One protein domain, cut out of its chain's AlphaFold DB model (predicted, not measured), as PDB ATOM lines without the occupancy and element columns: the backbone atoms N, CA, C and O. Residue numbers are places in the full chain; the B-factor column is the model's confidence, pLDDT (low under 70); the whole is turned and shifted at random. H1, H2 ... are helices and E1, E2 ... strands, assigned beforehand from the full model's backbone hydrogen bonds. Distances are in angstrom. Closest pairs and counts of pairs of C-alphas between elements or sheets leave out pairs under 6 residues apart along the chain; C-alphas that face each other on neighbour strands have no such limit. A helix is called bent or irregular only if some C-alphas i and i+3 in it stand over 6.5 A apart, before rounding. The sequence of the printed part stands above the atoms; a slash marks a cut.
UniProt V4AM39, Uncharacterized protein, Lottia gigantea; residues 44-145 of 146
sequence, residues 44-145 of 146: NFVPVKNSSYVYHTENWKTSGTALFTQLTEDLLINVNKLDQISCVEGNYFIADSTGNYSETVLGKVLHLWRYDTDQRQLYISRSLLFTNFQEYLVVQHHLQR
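What this domain is: This is residues 44 to 145 of the 146 residues of an uncharacterized protein of Lottia gigantea (UniProt V4AM39). Five strands, E2, E3, E5, E6 and E7, ring a small closed barrel, with the long strands E5 and E6 sharply bent. The one named helix, H1, lies outside the barrel along E6 and E7, and E1 of a small two-strand ribbon, E1 with E4, runs beside it. The printed part has 102 residues, with seven named strands followed by H1; the class is mostly strand, the barrel is mixed and the ribbon antiparallel. The whole is compact, with a radius of gyration of the C-alphas of 13.3 A and spans of 35, 31 and 23 A.

How they stand to each other: E1, residues 45 to 48, is the antiparallel neighbour of E4, residues 75 to 78, with N 46 and O 77 2.9 A apart. E2, residues 54 to 57, and E3, residues 67 to 70, form a hairpin, with N 56 and O 69 2.8 A apart. E3 is parallel to E5, residues 84 to 95, with N 68 and O 93 2.8 A apart. E5, E6, residues 101 to 116, and E7, residues 121 to 130, form a meander of two hairpins, each strand the antiparallel neighbour of the one before; N 92 and O 105, like N 110 and O 128, are 2.8 A apart. E5 bends by 92 degrees at residue 90, E6 by 106 degrees at residue 104. E7 and E2, antiparallel, close the barrel, with N 55 and O 129 2.8 A apart. H1, residues 133 to 144, is on the barrel at a height over the sheet of 9.9 A, over E6 and E7. The closest C-alphas of E1 and H1, Val 46 and His 142, are 6.3 A apart. Every O i to N i+4 pair in H1 is within hydrogen-bond range.

Where its parts are: E1 begins at C-alpha 45, (30.166, -34.720, -13.387), and H1 ends at C-alpha 144, (29.796, -24.936, -20.465). From first to last C-alpha, E5 measures 26.1 A, E6 29.5 A, E7 26.3 A and H1 16.2 A.

The domain as a whole: The C-alphas farthest apart, Asp 118 and Gln 134, are 37.8 A apart. The printed part has no cut and no long link, and no printed residue is under 70 in pLDDT.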
ATOM      1  N   ASN A  44      27.081 -35.116 -16.211       85.31
ATOM      2  CA  ASN A  44      26.703 -34.356 -15.029       85.31
ATOM      3  C   ASN A  44      27.839 -34.223 -14.004       85.31
ATOM      4  O   ASN A  44      27.607 -33.686 -12.923       85.31
ATOM      5  N   PHE A  45      29.025 -34.761 -14.289       90.62
ATOM      6  CA  PHE A  45      30.166 -34.720 -13.387       90.62
ATOM      7  C   PHE A  45      31.304 -33.906 -13.993       90.62
ATOM      8  O   PHE A  45      31.705 -34.153 -15.128       90.62
ATOM      9  N   VAL A  46      31.838 -32.964 -13.218       92.69
ATOM     10  CA  VAL A  46      32.992 -32.149 -13.613       92.69
ATOM     11  C   VAL A  46      34.190 -32.514 -12.745       92.69
ATOM     12  O   VAL A  46      34.117 -32.340 -11.525       92.69
ATOM     13  N   PRO A  47      35.277 -33.033 -13.334       93.69
ATOM     14  CA  PRO A  47      36.496 -33.308 -12.593       93.69
ATOM     15  C   PRO A  47      37.233 -32.009 -12.261       93.69
ATOM     16  O   PRO A  47      37.356 -31.114 -13.097       93.69
ATOM     17  N   VAL A  48      37.781 -31.942 -11.056       95.31
ATOM     18  CA  VAL A  48      38.731 -30.920 -10.621       95.31
ATOM     19  C   VAL A  48      39.916 -31.652 -10.020       95.31
ATOM     20  O   VAL A  48      39.768 -32.345  -9.016       95.31
ATOM     21  N   LYS A  49      41.081 -31.534 -10.653       94.75
ATOM     22  CA  LYS A  49      42.295 -32.165 -10.140       94.75
ATOM     23  C   LYS A  49      42.828 -31.404  -8.934       94.75
ATOM     24  O   LYS A  49      42.718 -30.177  -8.887       94.75
ATOM     25  N   ASN A  50      43.421 -32.121  -7.988       93.44
ATOM     26  CA  ASN A  50      44.231 -31.491  -6.960       93.44
ATOM     27  C   ASN A  50      45.453 -30.810  -7.594       93.44
ATOM     28  O   ASN A  50      45.968 -31.214  -8.638       93.44
ATOM     29  N   SER A  51      45.875 -29.708  -6.986       93.94
ATOM     30  CA  SER A  51      47.006 -28.906  -7.448       93.94
ATOM     31  C   SER A  51      47.445 -27.965  -6.331       93.94
ATOM     32  O   SER A  51      46.685 -27.675  -5.406       93.94
ATOM     33  N   SER A  52      48.664 -27.437  -6.422       94.69
ATOM     34  CA  SER A  52      49.125 -26.315  -5.591       94.69
ATOM     35  C   SER A  52      48.387 -25.004  -5.871       94.69
ATOM     36  O   SER A  52      48.563 -24.031  -5.141       94.69
ATOM     37  N   TYR A  53      47.571 -24.963  -6.925       96.56
ATOM     38  CA  TYR A  53      46.850 -23.769  -7.362       96.56
ATOM     39  C   TYR A  53      45.327 -23.865  -7.204       96.56
ATOM     40  O   TYR A  53      44.626 -22.904  -7.535       96.56
ATOM     41  N   VAL A  54      44.819 -24.982  -6.666       97.31
ATOM     42  CA  VAL A  54      43.401 -25.153  -6.325       97.31
ATOM     43  C   VAL A  54      43.240 -25.215  -4.819       97.31
ATOM     44  O   VAL A  54      43.879 -26.006  -4.128       97.31
ATOM     45  N   TYR A  55      42.317 -24.409  -4.319       97.69
ATOM     46  CA  TYR A  55      41.932 -24.355  -2.922       97.69
ATOM     47  C   TYR A  55      40.419 -24.497  -2.812       97.69
ATOM     48  O   TYR A  55      39.681 -24.293  -3.777       97.69
ATOM     49  N   HIS A  56      39.922 -24.836  -1.632       97.44
ATOM     50  CA  HIS A  56      38.491 -24.925  -1.394       97.44
ATOM     51  C   HIS A  56      38.105 -24.470   0.005       97.44
ATOM     52  O   HIS A  56      38.922 -24.415   0.920       97.44
ATOM     53  N   THR A  57      36.824 -24.172   0.171       96.44
ATOM     54  CA  THR A  57      36.217 -23.966   1.484       96.44
ATOM     55  C   THR A  57      34.757 -24.395   1.454       96.44
ATOM     56  O   THR A  57      34.076 -24.246   0.438       96.44
ATOM     57  N   GLU A  58      34.280 -24.946   2.562       95.25
ATOM     58  CA  GLU A  58      32.858 -25.252   2.793       95.25
ATOM     59  C   GLU A  58      32.229 -24.259   3.784       95.25
ATOM     60  O   GLU A  58      31.015 -24.190   3.925       95.25
ATOM     61  N   ASN A  59      33.053 -23.417   4.415       91.81
ATOM     62  CA  ASN A  59      32.641 -22.435   5.416       91.81
ATOM     63  C   ASN A  59      32.588 -21.029   4.811       91.81
ATOM     64  O   ASN A  59      33.152 -20.082   5.367       91.81
ATOM     65  N   TRP A  60      31.965 -20.895   3.637       90.44
ATOM     66  CA  TRP A  60      31.853 -19.597   2.979       90.44
ATOM     67  C   TRP A  60      31.093 -18.599   3.861       90.44
ATOM     68  O   TRP A  60      30.027 -18.901   4.396       90.44
ATOM     69  N   LYS A  61      31.636 -17.385   3.986       85.06
ATOM     70  CA  LYS A  61      31.032 -16.277   4.731       85.06
ATOM     71  C   LYS A  61      30.911 -15.073   3.812       85.06
ATOM     72  O   LYS A  61      31.892 -14.663   3.198       85.06
ATOM     73  N   THR A  62      29.730 -14.464   3.777       76.69
ATOM     74  CA  THR A  62      29.459 -13.240   3.001       76.69
ATOM     75  C   THR A  62      30.300 -12.046   3.452       76.69
ATOM     76  O   THR A  62      30.500 -11.120   2.680       76.69
ATOM     77  N   SER A  63      30.857 -12.089   4.666       82.00
ATOM     78  CA  SER A  63      31.803 -11.095   5.180       82.00
ATOM     79  C   SER A  63      33.168 -11.094   4.479       82.00
ATOM     80  O   SER A  63      34.018 -10.288   4.843       82.00
ATOM     81  N   GLY A  64      33.428 -12.015   3.543       75.38
ATOM     82  CA  GLY A  64      34.712 -12.111   2.835       75.38
ATOM     83  C   GLY A  64      35.858 -12.679   3.681       75.38
ATOM     84  O   GLY A  64      37.003 -12.677   3.256       75.38
ATOM     85  N   THR A  65      35.565 -13.197   4.876       85.25
ATOM     86  CA  THR A  65      36.562 -13.740   5.818       85.25
ATOM     87  C   THR A  65      36.698 -15.261   5.746       85.25
ATOM     88  O   THR A  65      37.187 -15.896   6.681       85.25
ATOM     89  N   ALA A  66      36.219 -15.871   4.661       92.69
ATOM     90  CA  ALA A  66      36.347 -17.304   4.449       92.69
ATOM     91  C   ALA A  66      37.812 -17.665   4.172       92.69
ATOM     92  O   ALA A  66      38.444 -17.080   3.293       92.69
ATOM     93  N   LEU A  67      38.326 -18.645   4.914       95.88
ATOM     94  CA  LEU A  67      39.638 -19.230   4.670       95.88
ATOM     95  C   LEU A  67      39.504 -20.408   3.707       95.88
ATOM     96  O   LEU A  67      38.643 -21.277   3.889       95.88
ATOM     97  N   PHE A  68      40.364 -20.419   2.697       96.81
ATOM     98  CA  PHE A  68      40.496 -21.490   1.724       96.81
ATOM     99  C   PHE A  68      41.681 -22.378   2.084       96.81
ATOM    100  O   PHE A  68      42.785 -21.894   2.308       96.81
ATOM    101  N   THR A  69      41.464 -23.686   2.102       96.88
ATOM    102  CA  THR A  69      42.516 -24.687   2.301       96.88
ATOM    103  C   THR A  69      42.889 -25.308   0.967       96.88
ATOM    104  O   THR A  69      42.035 -25.451   0.091       96.88
ATOM    105  N   GLN A  70      44.155 -25.688   0.798       96.62
ATOM    106  CA  GLN A  70      44.605 -26.335  -0.433       96.62
ATOM    107  C   GLN A  70      43.792 -27.604  -0.702       96.62
ATOM    108  O   GLN A  70      43.506 -28.381   0.210       96.62
ATOM    109  N   LEU A  71      43.427 -27.819  -1.963       95.94
ATOM    110  CA  LEU A  71      42.764 -29.040  -2.370       95.94
ATOM    111  C   LEU A  71      43.777 -30.190  -2.415       95.94
ATOM    112  O   LEU A  71      44.650 -30.219  -3.278       95.94
ATOM    113  N   THR A  72      43.658 -31.136  -1.484       94.06
ATOM    114  CA  THR A  72      44.588 -32.271  -1.348       94.06
ATOM    115  C   THR A  72      44.198 -33.484  -2.189       94.06
ATOM    116  O   THR A  72      45.041 -34.328  -2.481       94.06
ATOM    117  N   GLU A  73      42.941 -33.574  -2.615       95.00
ATOM    118  CA  GLU A  73      42.376 -34.724  -3.327       95.00
ATOM    119  C   GLU A  73      41.612 -34.274  -4.570       95.00
ATOM    120  O   GLU A  73      41.001 -33.202  -4.579       95.00
ATOM    121  N   ASP A  74      41.640 -35.094  -5.621       94.81
ATOM    122  CA  ASP A  74      40.824 -34.864  -6.811       94.81
ATOM    123  C   ASP A  74      39.338 -34.835  -6.427       94.81
ATOM    124  O   ASP A  74      38.838 -35.698  -5.701       94.81
ATOM    125  N   LEU A  75      38.607 -33.857  -6.952       93.81
ATOM    126  CA  LEU A  75      37.171 -33.728  -6.751       93.81
ATOM    127  C   LEU A  75      36.413 -34.067  -8.019       93.81
ATOM    128  O   LEU A  75      36.797 -33.706  -9.131       93.81
ATOM    129  N   LEU A  76      35.253 -34.684  -7.827       93.56
ATOM    130  CA  LEU A  76      34.279 -34.876  -8.885       93.56
ATOM    131  C   LEU A  76      32.980 -34.162  -8.513       93.56
ATOM    132  O   LEU A  76      32.207 -34.619  -7.669       93.56
ATOM    133  N   ILE A  77      32.739 -33.015  -9.141       93.31
ATOM    134  CA  ILE A  77      31.573 -32.181  -8.856       93.31
ATOM    135  C   ILE A  77      30.355 -32.777  -9.549       93.31
ATOM    136  O   ILE A  77      30.288 -32.802 -10.773       93.31
ATOM    137  N   ASN A  78      29.359 -33.204  -8.774       92.81
ATOM    138  CA  ASN A  78      28.064 -33.617  -9.308       92.81
ATOM    139  C   ASN A  78      27.169 -32.395  -9.571       92.81
ATOM    140  O   ASN A  78      26.486 -31.910  -8.668       92.81
ATOM    141  N   VAL A  79      27.141 -31.928 -10.815       91.50
ATOM    142  CA  VAL A  79      26.406 -30.732 -11.247       91.50
ATOM    143  C   VAL A  79      24.887 -30.912 -11.139       91.50
ATOM    144  O   VAL A  79      24.172 -29.939 -10.938       91.50
ATOM    145  N   ASN A  80      24.365 -32.146 -11.158       90.75
ATOM    146  CA  ASN A  80      22.928 -32.392 -10.941       90.75
ATOM    147  C   ASN A  80      22.463 -32.107  -9.510       90.75
ATOM    148  O   ASN A  80      21.262 -32.029  -9.264       90.75
ATOM    149  N   LYS A  81      23.394 -32.041  -8.557       91.56
ATOM    150  CA  LYS A  81      23.115 -31.727  -7.151       91.56
ATOM    151  C   LYS A  81      23.325 -30.248  -6.836       91.56
ATOM    152  O   LYS A  81      23.316 -29.893  -5.662       91.56
ATOM    153  N   LEU A  82      23.580 -29.427  -7.852       92.94
ATOM    154  CA  LEU A  82      23.753 -27.989  -7.728       92.94
ATOM    155  C   LEU A  82      22.560 -27.286  -8.364       92.94
ATOM    156  O   LEU A  82      22.114 -27.658  -9.451       92.94
ATOM    157  N   ASP A  83      22.076 -26.254  -7.690       93.75
ATOM    158  CA  ASP A  83      20.983 -25.417  -8.183       93.75
ATOM    159  C   ASP A  83      21.524 -24.254  -9.015       93.75
ATOM    160  O   ASP A  83      20.932 -23.869 -10.024       93.75
ATOM    161  N   GLN A  84      22.689 -23.732  -8.625       93.38
ATOM    162  CA  GLN A  84      23.364 -22.639  -9.310       93.38
ATOM    163  C   GLN A  84      24.885 -22.760  -9.162       93.38
ATOM    164  O   GLN A  84      25.408 -23.349  -8.215       93.38
ATOM    165  N   ILE A  85      25.607 -22.189 -10.122       94.31
ATOM    166  CA  ILE A  85      27.049 -21.968 -10.051       94.31
ATOM    167  C   ILE A  85      27.281 -20.489 -10.345       94.31
ATOM    168  O   ILE A  85      26.668 -19.949 -11.267       94.31
ATOM    169  N   SER A  86      28.133 -19.830  -9.564       94.25
ATOM    170  CA  SER A  86      28.590 -18.471  -9.871       94.25
ATOM    171  C   SER A  86      30.109 -18.386  -9.836       94.25
ATOM    172  O   SER A  86      30.769 -19.175  -9.156       94.25
ATOM    173  N   CYS A  87      30.648 -17.439 -10.597       94.38
ATOM    174  CA  CYS A  87      32.078 -17.194 -10.702       94.38
ATOM    175  C   CYS A  87      32.375 -15.768 -10.247       94.38
ATOM    176  O   CYS A  87      31.712 -14.840 -10.707       94.38
ATOM    177  N   VAL A  88      33.377 -15.597  -9.391       94.06
ATOM    178  CA  VAL A  88      33.821 -14.283  -8.907       94.06
ATOM    179  C   VAL A  88      35.344 -14.237  -8.933       94.06
ATOM    180  O   VAL A  88      35.998 -15.241  -8.670       94.06
ATOM    181  N   GLU A  89      35.920 -13.095  -9.283       95.69
ATOM    182  CA  GLU A  89      37.358 -12.845  -9.165       95.69
ATOM    183  C   GLU A  89      37.614 -11.884  -8.009       95.69
ATOM    184  O   GLU A  89      36.842 -10.954  -7.791       95.69
ATOM    185  N   GLY A  90      38.692 -12.105  -7.262       94.50
ATOM    186  CA  GLY A  90      39.007 -11.267  -6.115       94.50
ATOM    187  C   GLY A  90      40.197 -11.757  -5.307       94.50
ATOM    188  O   GLY A  90      40.884 -12.709  -5.677       94.50
ATOM    189  N   ASN A  91      40.431 -11.072  -4.190       95.56
ATOM    190  CA  ASN A  91      41.449 -11.433  -3.213       95.56
ATOM    191  C   ASN A  91      40.830 -12.309  -2.120       95.56
ATOM    192  O   ASN A  91      39.799 -11.949  -1.552       95.56
ATOM    193  N   TYR A  92      41.470 -13.433  -1.810       95.81
ATOM    194  CA  TYR A  92      40.955 -14.436  -0.883       95.81
ATOM    195  C   TYR A  92      42.023 -14.892   0.100       95.81
ATOM    196  O   TYR A  92      43.210 -14.926  -0.222       95.81
ATOM    197  N   PHE A  93      41.592 -15.263   1.302       96.69
ATOM    198  CA  PHE A  93      42.483 -15.707   2.364       96.69
ATOM    199  C   PHE A  93      42.747 -17.208   2.268       96.69
ATOM    200  O   PHE A  93      41.812 -18.011   2.250       96.69
ATOM    201  N   ILE A  94      44.020 -17.582   2.249       97.00
ATOM    202  CA  ILE A  94      44.477 -18.968   2.277       97.00
ATOM    203  C   ILE A  94      44.849 -19.342   3.705       97.00
ATOM    204  O   ILE A  94      45.511 -18.574   4.407       97.00
ATOM    205  N   ALA A  95      44.427 -20.527   4.126       96.38
ATOM    206  CA  ALA A  95      44.874 -21.145   5.359       96.38
ATOM    207  C   ALA A  95      46.084 -22.056   5.119       96.38
ATOM    208  O   ALA A  95      46.174 -22.737   4.096       96.38
ATOM    209  N   ASP A  96      46.985 -22.098   6.096       94.06
ATOM    210  CA  ASP A  96      48.037 -23.103   6.172       94.06
ATOM    211  C   ASP A  96      47.471 -24.495   6.521       94.06
ATOM    212  O   ASP A  96      46.272 -24.687   6.743       94.06
ATOM    213  N   SER A  97      48.353 -25.494   6.600       89.75
ATOM    214  CA  SER A  97      47.985 -26.869   6.960       89.75
ATOM    215  C   SER A  97      47.419 -27.019   8.377       89.75
ATOM    216  O   SER A  97      46.815 -28.045   8.686       89.75
ATOM    217  N   THR A  98      47.595 -26.016   9.237       92.50
ATOM    218  CA  THR A  98      47.049 -25.974  10.599       92.50
ATOM    219  C   THR A  98      45.710 -25.236  10.681       92.50
ATOM    220  O   THR A  98      45.087 -25.222  11.742       92.50
ATOM    221  N   GLY A  99      45.233 -24.667   9.568       90.44
ATOM    222  CA  GLY A  99      43.987 -23.905   9.492       90.44
ATOM    223  C   GLY A  99      44.132 -22.426   9.859       90.44
ATOM    224  O   GLY A  99      43.124 -21.721   9.930       90.44
ATOM    225  N   ASN A 100      45.355 -21.942  10.090       95.00
ATOM    226  CA  ASN A 100      45.619 -20.536  10.379       95.00
ATOM    227  C   ASN A 100      45.771 -19.740   9.089       95.00
ATOM    228  O   ASN A 100      46.179 -20.278   8.066       95.00
ATOM    229  N   TYR A 101      45.472 -18.441   9.135       96.06
ATOM    230  CA  TYR A 101      45.734 -17.551   8.005       96.06
ATOM    231  C   TYR A 101      47.216 -17.602   7.609       96.06
ATOM    232  O   TYR A 101      48.088 -17.366   8.444       96.06
ATOM    233  N   SER A 102      47.470 -17.866   6.330       96.44
ATOM    234  CA  SER A 102      48.806 -17.881   5.736       96.44
ATOM    235  C   SER A 102      49.031 -16.626   4.899       96.44
ATOM    236  O   SER A 102      49.937 -15.838   5.164       96.44
ATOM    237  N   GLU A 103      48.185 -16.414   3.890       96.38
ATOM    238  CA  GLU A 103      48.367 -15.344   2.912       96.38
ATOM    239  C   GLU A 103      47.053 -14.933   2.239       96.38
ATOM    240  O   GLU A 103      46.019 -15.587   2.382       96.38
ATOM    241  N   THR A 104      47.105 -13.828   1.495       96.94
ATOM    242  CA  THR A 104      46.013 -13.360   0.638       96.94
ATOM    243  C   THR A 104      46.431 -13.520  -0.814       96.94
ATOM    244  O   THR A 104      47.485 -13.019  -1.203       96.94
ATOM    245  N   VAL A 105      45.599 -14.174  -1.621       96.81
ATOM    246  CA  VAL A 105      45.883 -14.444  -3.035       96.81
ATOM    247  C   VAL A 105      44.786 -13.892  -3.932       96.81
ATOM    248  O   VAL A 105      43.602 -13.985  -3.609       96.81
ATOM    249  N   LEU A 106      45.182 -13.350  -5.082       96.88
ATOM    250  CA  LEU A 106      44.262 -13.035  -6.170       96.88
ATOM    251  C   LEU A 106      43.907 -14.331  -6.906       96.88
ATOM    252  O   LEU A 106      44.788 -15.122  -7.249       96.88
ATOM    253  N   GLY A 107      42.627 -14.545  -7.181       96.56
ATOM    254  CA  GLY A 107      42.196 -15.703  -7.950       96.56
ATOM    255  C   GLY A 107      40.733 -15.654  -8.350       96.56
ATOM    256  O   GLY A 107      40.021 -14.681  -8.101       96.56
ATOM    257  N   LYS A 108      40.288 -16.734  -8.990       97.38
ATOM    258  CA  LYS A 108      38.901 -16.924  -9.423       97.38
ATOM    259  C   LYS A 108      38.238 -17.990  -8.571       97.38
ATOM    260  O   LYS A 108      38.774 -19.084  -8.428       97.38
ATOM    261  N   VAL A 109      37.067 -17.686  -8.034       96.00
ATOM    262  CA  VAL A 109      36.269 -18.593  -7.216       96.00
ATOM    263  C   VAL A 109      35.052 -19.077  -7.986       96.00
ATOM    264  O   VAL A 109      34.307 -18.281  -8.550       96.00
ATOM    265  N   LEU A 110      34.834 -20.389  -7.962       96.31
ATOM    266  CA  LEU A 110      33.584 -21.040  -8.330       96.31
ATOM    267  C   LEU A 110      32.775 -21.323  -7.065       96.31
ATOM    268  O   LEU A 110      33.167 -22.163  -6.253       96.31
ATOM    269  N   HIS A 111      31.636 -20.658  -6.912       96.50
ATOM    270  CA  HIS A 111      30.667 -20.944  -5.861       96.50
ATOM    271  C   HIS A 111      29.666 -21.992  -6.337       96.50
ATOM    272  O   HIS A 111      29.006 -21.818  -7.363       96.50
ATOM    273  N   LEU A 112      29.539 -23.075  -5.574       95.94
ATOM    274  CA  LEU A 112      28.619 -24.173  -5.845       95.94
ATOM    275  C   LEU A 112      27.395 -24.030  -4.939       95.94
ATOM    276  O   LEU A 112      27.453 -24.319  -3.739       95.94
ATOM    277  N   TRP A 113      26.285 -23.580  -5.511       96.00
ATOM    278  CA  TRP A 113      25.075 -23.262  -4.765       96.00
ATOM    279  C   TRP A 113      24.125 -24.448  -4.698       96.00
ATOM    280  O   TRP A 113      23.930 -25.180  -5.674       96.00
ATOM    281  N   ARG A 114      23.497 -24.594  -3.536       95.69
ATOM    282  CA  ARG A 114      22.408 -25.534  -3.288       95.69
ATOM    283  C   ARG A 114      21.245 -24.810  -2.639       95.69
ATOM    284  O   ARG A 114      21.441 -23.849  -1.899       95.69
ATOM    285  N   TYR A 115      20.042 -25.281  -2.909       95.06
ATOM    286  CA  TYR A 115      18.836 -24.830  -2.244       95.06
ATOM    287  C   TYR A 115      18.609 -25.654  -0.978       95.06
ATOM    288  O   TYR A 115      18.523 -26.883  -1.024       95.06
ATOM    289  N   ASP A 116      18.526 -24.976   0.161       94.44
ATOM    290  CA  ASP A 116      18.082 -25.563   1.419       94.44
ATOM    291  C   ASP A 116      16.549 -25.508   1.465       94.44
ATOM    292  O   ASP A 116      15.955 -24.428   1.452       94.44
ATOM    293  N   THR A 117      15.899 -26.673   1.492       94.88
ATOM    294  CA  THR A 117      14.434 -26.772   1.529       94.88
ATOM    295  C   THR A 117      13.837 -26.333   2.859       94.88
ATOM    296  O   THR A 117      12.710 -25.831   2.874       94.88
ATOM    297  N   ASP A 118      14.579 -26.493   3.953       96.62
ATOM    298  CA  ASP A 118      14.109 -26.196   5.305       96.62
ATOM    299  C   ASP A 118      14.180 -24.690   5.554       96.62
ATOM    300  O   ASP A 118      13.205 -24.075   5.990       96.62
ATOM    301  N   GLN A 119      15.306 -24.076   5.185       95.12
ATOM    302  CA  GLN A 119      15.517 -22.626   5.290       95.12
ATOM    303  C   GLN A 119      14.968 -21.841   4.089       95.12
ATOM    304  O   GLN A 119      14.944 -20.612   4.107       95.12
ATOM    305  N   ARG A 120      14.514 -22.540   3.040       96.25
ATOM    306  CA  ARG A 120      13.961 -21.985   1.792       96.25
ATOM    307  C   ARG A 120      14.866 -20.970   1.091       96.25
ATOM    308  O   ARG A 120      14.373 -20.045   0.442       96.25
ATOM    309  N   GLN A 121      16.178 -21.154   1.178       95.56
ATOM    310  CA  GLN A 121      17.161 -20.222   0.630       95.56
ATOM    311  C   GLN A 121      18.307 -20.942  -0.079       95.56
ATOM    312  O   GLN A 121      18.617 -22.098   0.210       95.56
ATOM    313  N   LEU A 122      18.948 -20.237  -1.012       94.44
ATOM    314  CA  LEU A 122      20.198 -20.691  -1.608       94.44
ATOM    315  C   LEU A 122      21.347 -20.478  -0.623       94.44
ATOM    316  O   LEU A 122      21.447 -19.429   0.013       94.44
ATOM    317  N   TYR A 123      22.245 -21.452  -0.546       94.69
ATOM    318  CA  TYR A 123      23.499 -21.348   0.190       94.69
ATOM    319  C   TYR A 123      24.659 -21.868  -0.656       94.69
ATOM    320  O   TYR A 123      24.488 -22.706  -1.548       94.69
ATOM    321  N   ILE A 124      25.858 -21.374  -0.364       95.75
ATOM    322  CA  ILE A 124      27.088 -21.862  -0.985       95.75
ATOM    323  C   ILE A 124      27.511 -23.122  -0.239       95.75
ATOM    324  O   ILE A 124      27.948 -23.060   0.905       95.75
ATOM    325  N   SER A 125      27.367 -24.266  -0.901       95.62
ATOM    326  CA  SER A 125      27.745 -25.567  -0.343       95.62
ATOM    327  C   SER A 125      29.253 -25.786  -0.342       95.62
ATOM    328  O   SER A 125      29.788 -26.440   0.547       95.62
ATOM    329  N   ARG A 126      29.941 -25.241  -1.349       96.44
ATOM    330  CA  ARG A 126      31.397 -25.270  -1.466       96.44
ATOM    331  C   ARG A 126      31.851 -24.176  -2.416       96.44
ATOM    332  O   ARG A 126      31.174 -23.885  -3.400       96.44
ATOM    333  N   SER A 127      33.016 -23.616  -2.141       96.81
ATOM    334  CA  SER A 127      33.715 -22.699  -3.034       96.81
ATOM    335  C   SER A 127      35.038 -23.319  -3.446       96.81
ATOM    336  O   SER A 127      35.738 -23.876  -2.598       96.81
ATOM    337  N   LEU A 128      35.389 -23.210  -4.723       97.69
ATOM    338  CA  LEU A 128      36.682 -23.627  -5.263       97.69
ATOM    339  C   LEU A 128      37.423 -22.398  -5.766       97.69
ATOM    340  O   LEU A 128      36.912 -21.707  -6.640       97.69
ATOM    341  N   LEU A 129      38.596 -22.128  -5.213       97.56
ATOM    342  CA  LEU A 129      39.461 -21.019  -5.591       97.56
ATOM    343  C   LEU A 129      40.586 -21.536  -6.483       97.56
ATOM    344  O   LEU A 129      41.284 -22.479  -6.124       97.56
ATOM    345  N   PHE A 130      40.779 -20.870  -7.612       98.12
ATOM    346  CA  PHE A 130      41.827 -21.143  -8.579       98.12
ATOM    347  C   PHE A 130      42.751 -19.932  -8.652       98.12
ATOM    348  O   PHE A 130      42.327 -18.841  -9.045       98.12
ATOM    349  N   THR A 131      44.018 -20.123  -8.295       97.44
ATOM    350  CA  THR A 131      45.064 -19.101  -8.471       97.44
ATOM    351  C   THR A 131      45.762 -19.234  -9.825       97.44
ATOM    352  O   THR A 131      46.381 -18.289 -10.308       97.44
ATOM    353  N   ASN A 132      45.608 -20.383 -10.492       96.75
ATOM    354  CA  ASN A 132      46.037 -20.593 -11.868       96.75
ATOM    355  C   ASN A 132      44.849 -20.481 -12.837       96.75
ATOM    356  O   ASN A 132      43.878 -21.236 -12.762       96.75
ATOM    357  N   PHE A 133      44.944 -19.556 -13.795       94.25
ATOM    358  CA  PHE A 133      43.870 -19.303 -14.757       94.25
ATOM    359  C   PHE A 133      43.594 -20.482 -15.707       94.25
ATOM    360  O   PHE A 133      42.448 -20.692 -16.097       94.25
ATOM    361  N   GLN A 134      44.608 -21.274 -16.066       95.56
ATOM    362  CA  GLN A 134      44.426 -22.423 -16.960       95.56
ATOM    363  C   GLN A 134      43.599 -23.522 -16.292       95.56
ATOM    364  O   GLN A 134      42.696 -24.075 -16.914       95.56
ATOM    365  N   GLU A 135      43.849 -23.797 -15.011       94.69
ATOM    366  CA  GLU A 135      43.068 -24.780 -14.251       94.69
ATOM    367  C   GLU A 135      41.601 -24.352 -14.123       94.69
ATOM    368  O   GLU A 135      40.694 -25.157 -14.344       94.69
ATOM    369  N   TYR A 136      41.363 -23.061 -13.876       96.38
ATOM    370  CA  TYR A 136      40.021 -22.485 -13.894       96.38
ATOM    371  C   TYR A 136      39.328 -22.664 -15.256       96.38
ATOM    372  O   TYR A 136      38.178 -23.104 -15.314       96.38
ATOM    373  N   LEU A 137      40.024 -22.375 -16.365       94.88
ATOM    374  CA  LEU A 137      39.466 -22.520 -17.714       94.88
ATOM    375  C   LEU A 137      39.091 -23.964 -18.047       94.88
ATOM    376  O   LEU A 137      38.057 -24.182 -18.678       94.88
ATOM    377  N   VAL A 138      39.887 -24.945 -17.616       93.56
ATOM    378  CA  VAL A 138      39.567 -26.367 -17.815       93.56
ATOM    379  C   VAL A 138      38.221 -26.697 -17.176       93.56
ATOM    380  O   VAL A 138      37.358 -27.285 -17.834       93.56
ATOM    381  N   VAL A 139      38.004 -26.283 -15.927       93.75
ATOM    382  CA  VAL A 139      36.743 -26.528 -15.208       93.75
ATOM    383  C   VAL A 139      35.590 -25.746 -15.840       93.75
ATOM    384  O   VAL A 139      34.520 -26.310 -16.077       93.75
ATOM    385  N   GLN A 140      35.806 -24.476 -16.190       92.06
ATOM    386  CA  GLN A 140      34.790 -23.643 -16.837       92.06
ATOM    387  C   GLN A 140      34.347 -24.230 -18.187       92.06
ATOM    388  O   GLN A 140      33.152 -24.284 -18.474       92.06
ATOM    389  N   HIS A 141      35.287 -24.708 -19.002       91.19
ATOM    390  CA  HIS A 141      34.984 -25.326 -20.289       91.19
ATOM    391  C   HIS A 141      34.160 -26.610 -20.128       91.19
ATOM    392  O   HIS A 141      33.238 -26.851 -20.905       91.19
ATOM    393  N   HIS A 142      34.432 -27.417 -19.096       89.94
ATOM    394  CA  HIS A 142      33.586 -28.571 -18.781       89.94
ATOM    395  C   HIS A 142      32.169 -28.141 -18.398       89.94
ATOM    396  O   HIS A 142      31.209 -28.698 -18.924       89.94
ATOM    397  N   LEU A 143      32.028 -27.122 -17.545       88.75
ATOM    398  CA  LEU A 143      30.723 -26.611 -17.115       88.75
ATOM    399  C   LEU A 143      29.876 -26.069 -18.272       88.75
ATOM    400  O   LEU A 143      28.662 -26.237 -18.261       88.75
ATOM    401  N   GLN A 144      30.495 -25.460 -19.285       86.56
ATOM    402  CA  GLN A 144      29.796 -24.936 -20.465       86.56
ATOM    403  C   GLN A 144      29.272 -26.025 -21.416       86.56
ATOM    404  O   GLN A 144      28.445 -25.734 -22.278       86.56
ATOM    405  N   ARG A 145      29.755 -27.266 -21.289       83.31
ATOM    406  CA  ARG A 145      29.375 -28.395 -22.155       83.31
ATOM    407  C   ARG A 145      28.232 -29.250 -21.589       83.31
ATOM    408  O   ARG A 145      27.816 -30.188 -22.270       83.31
TER     409      ARG A 145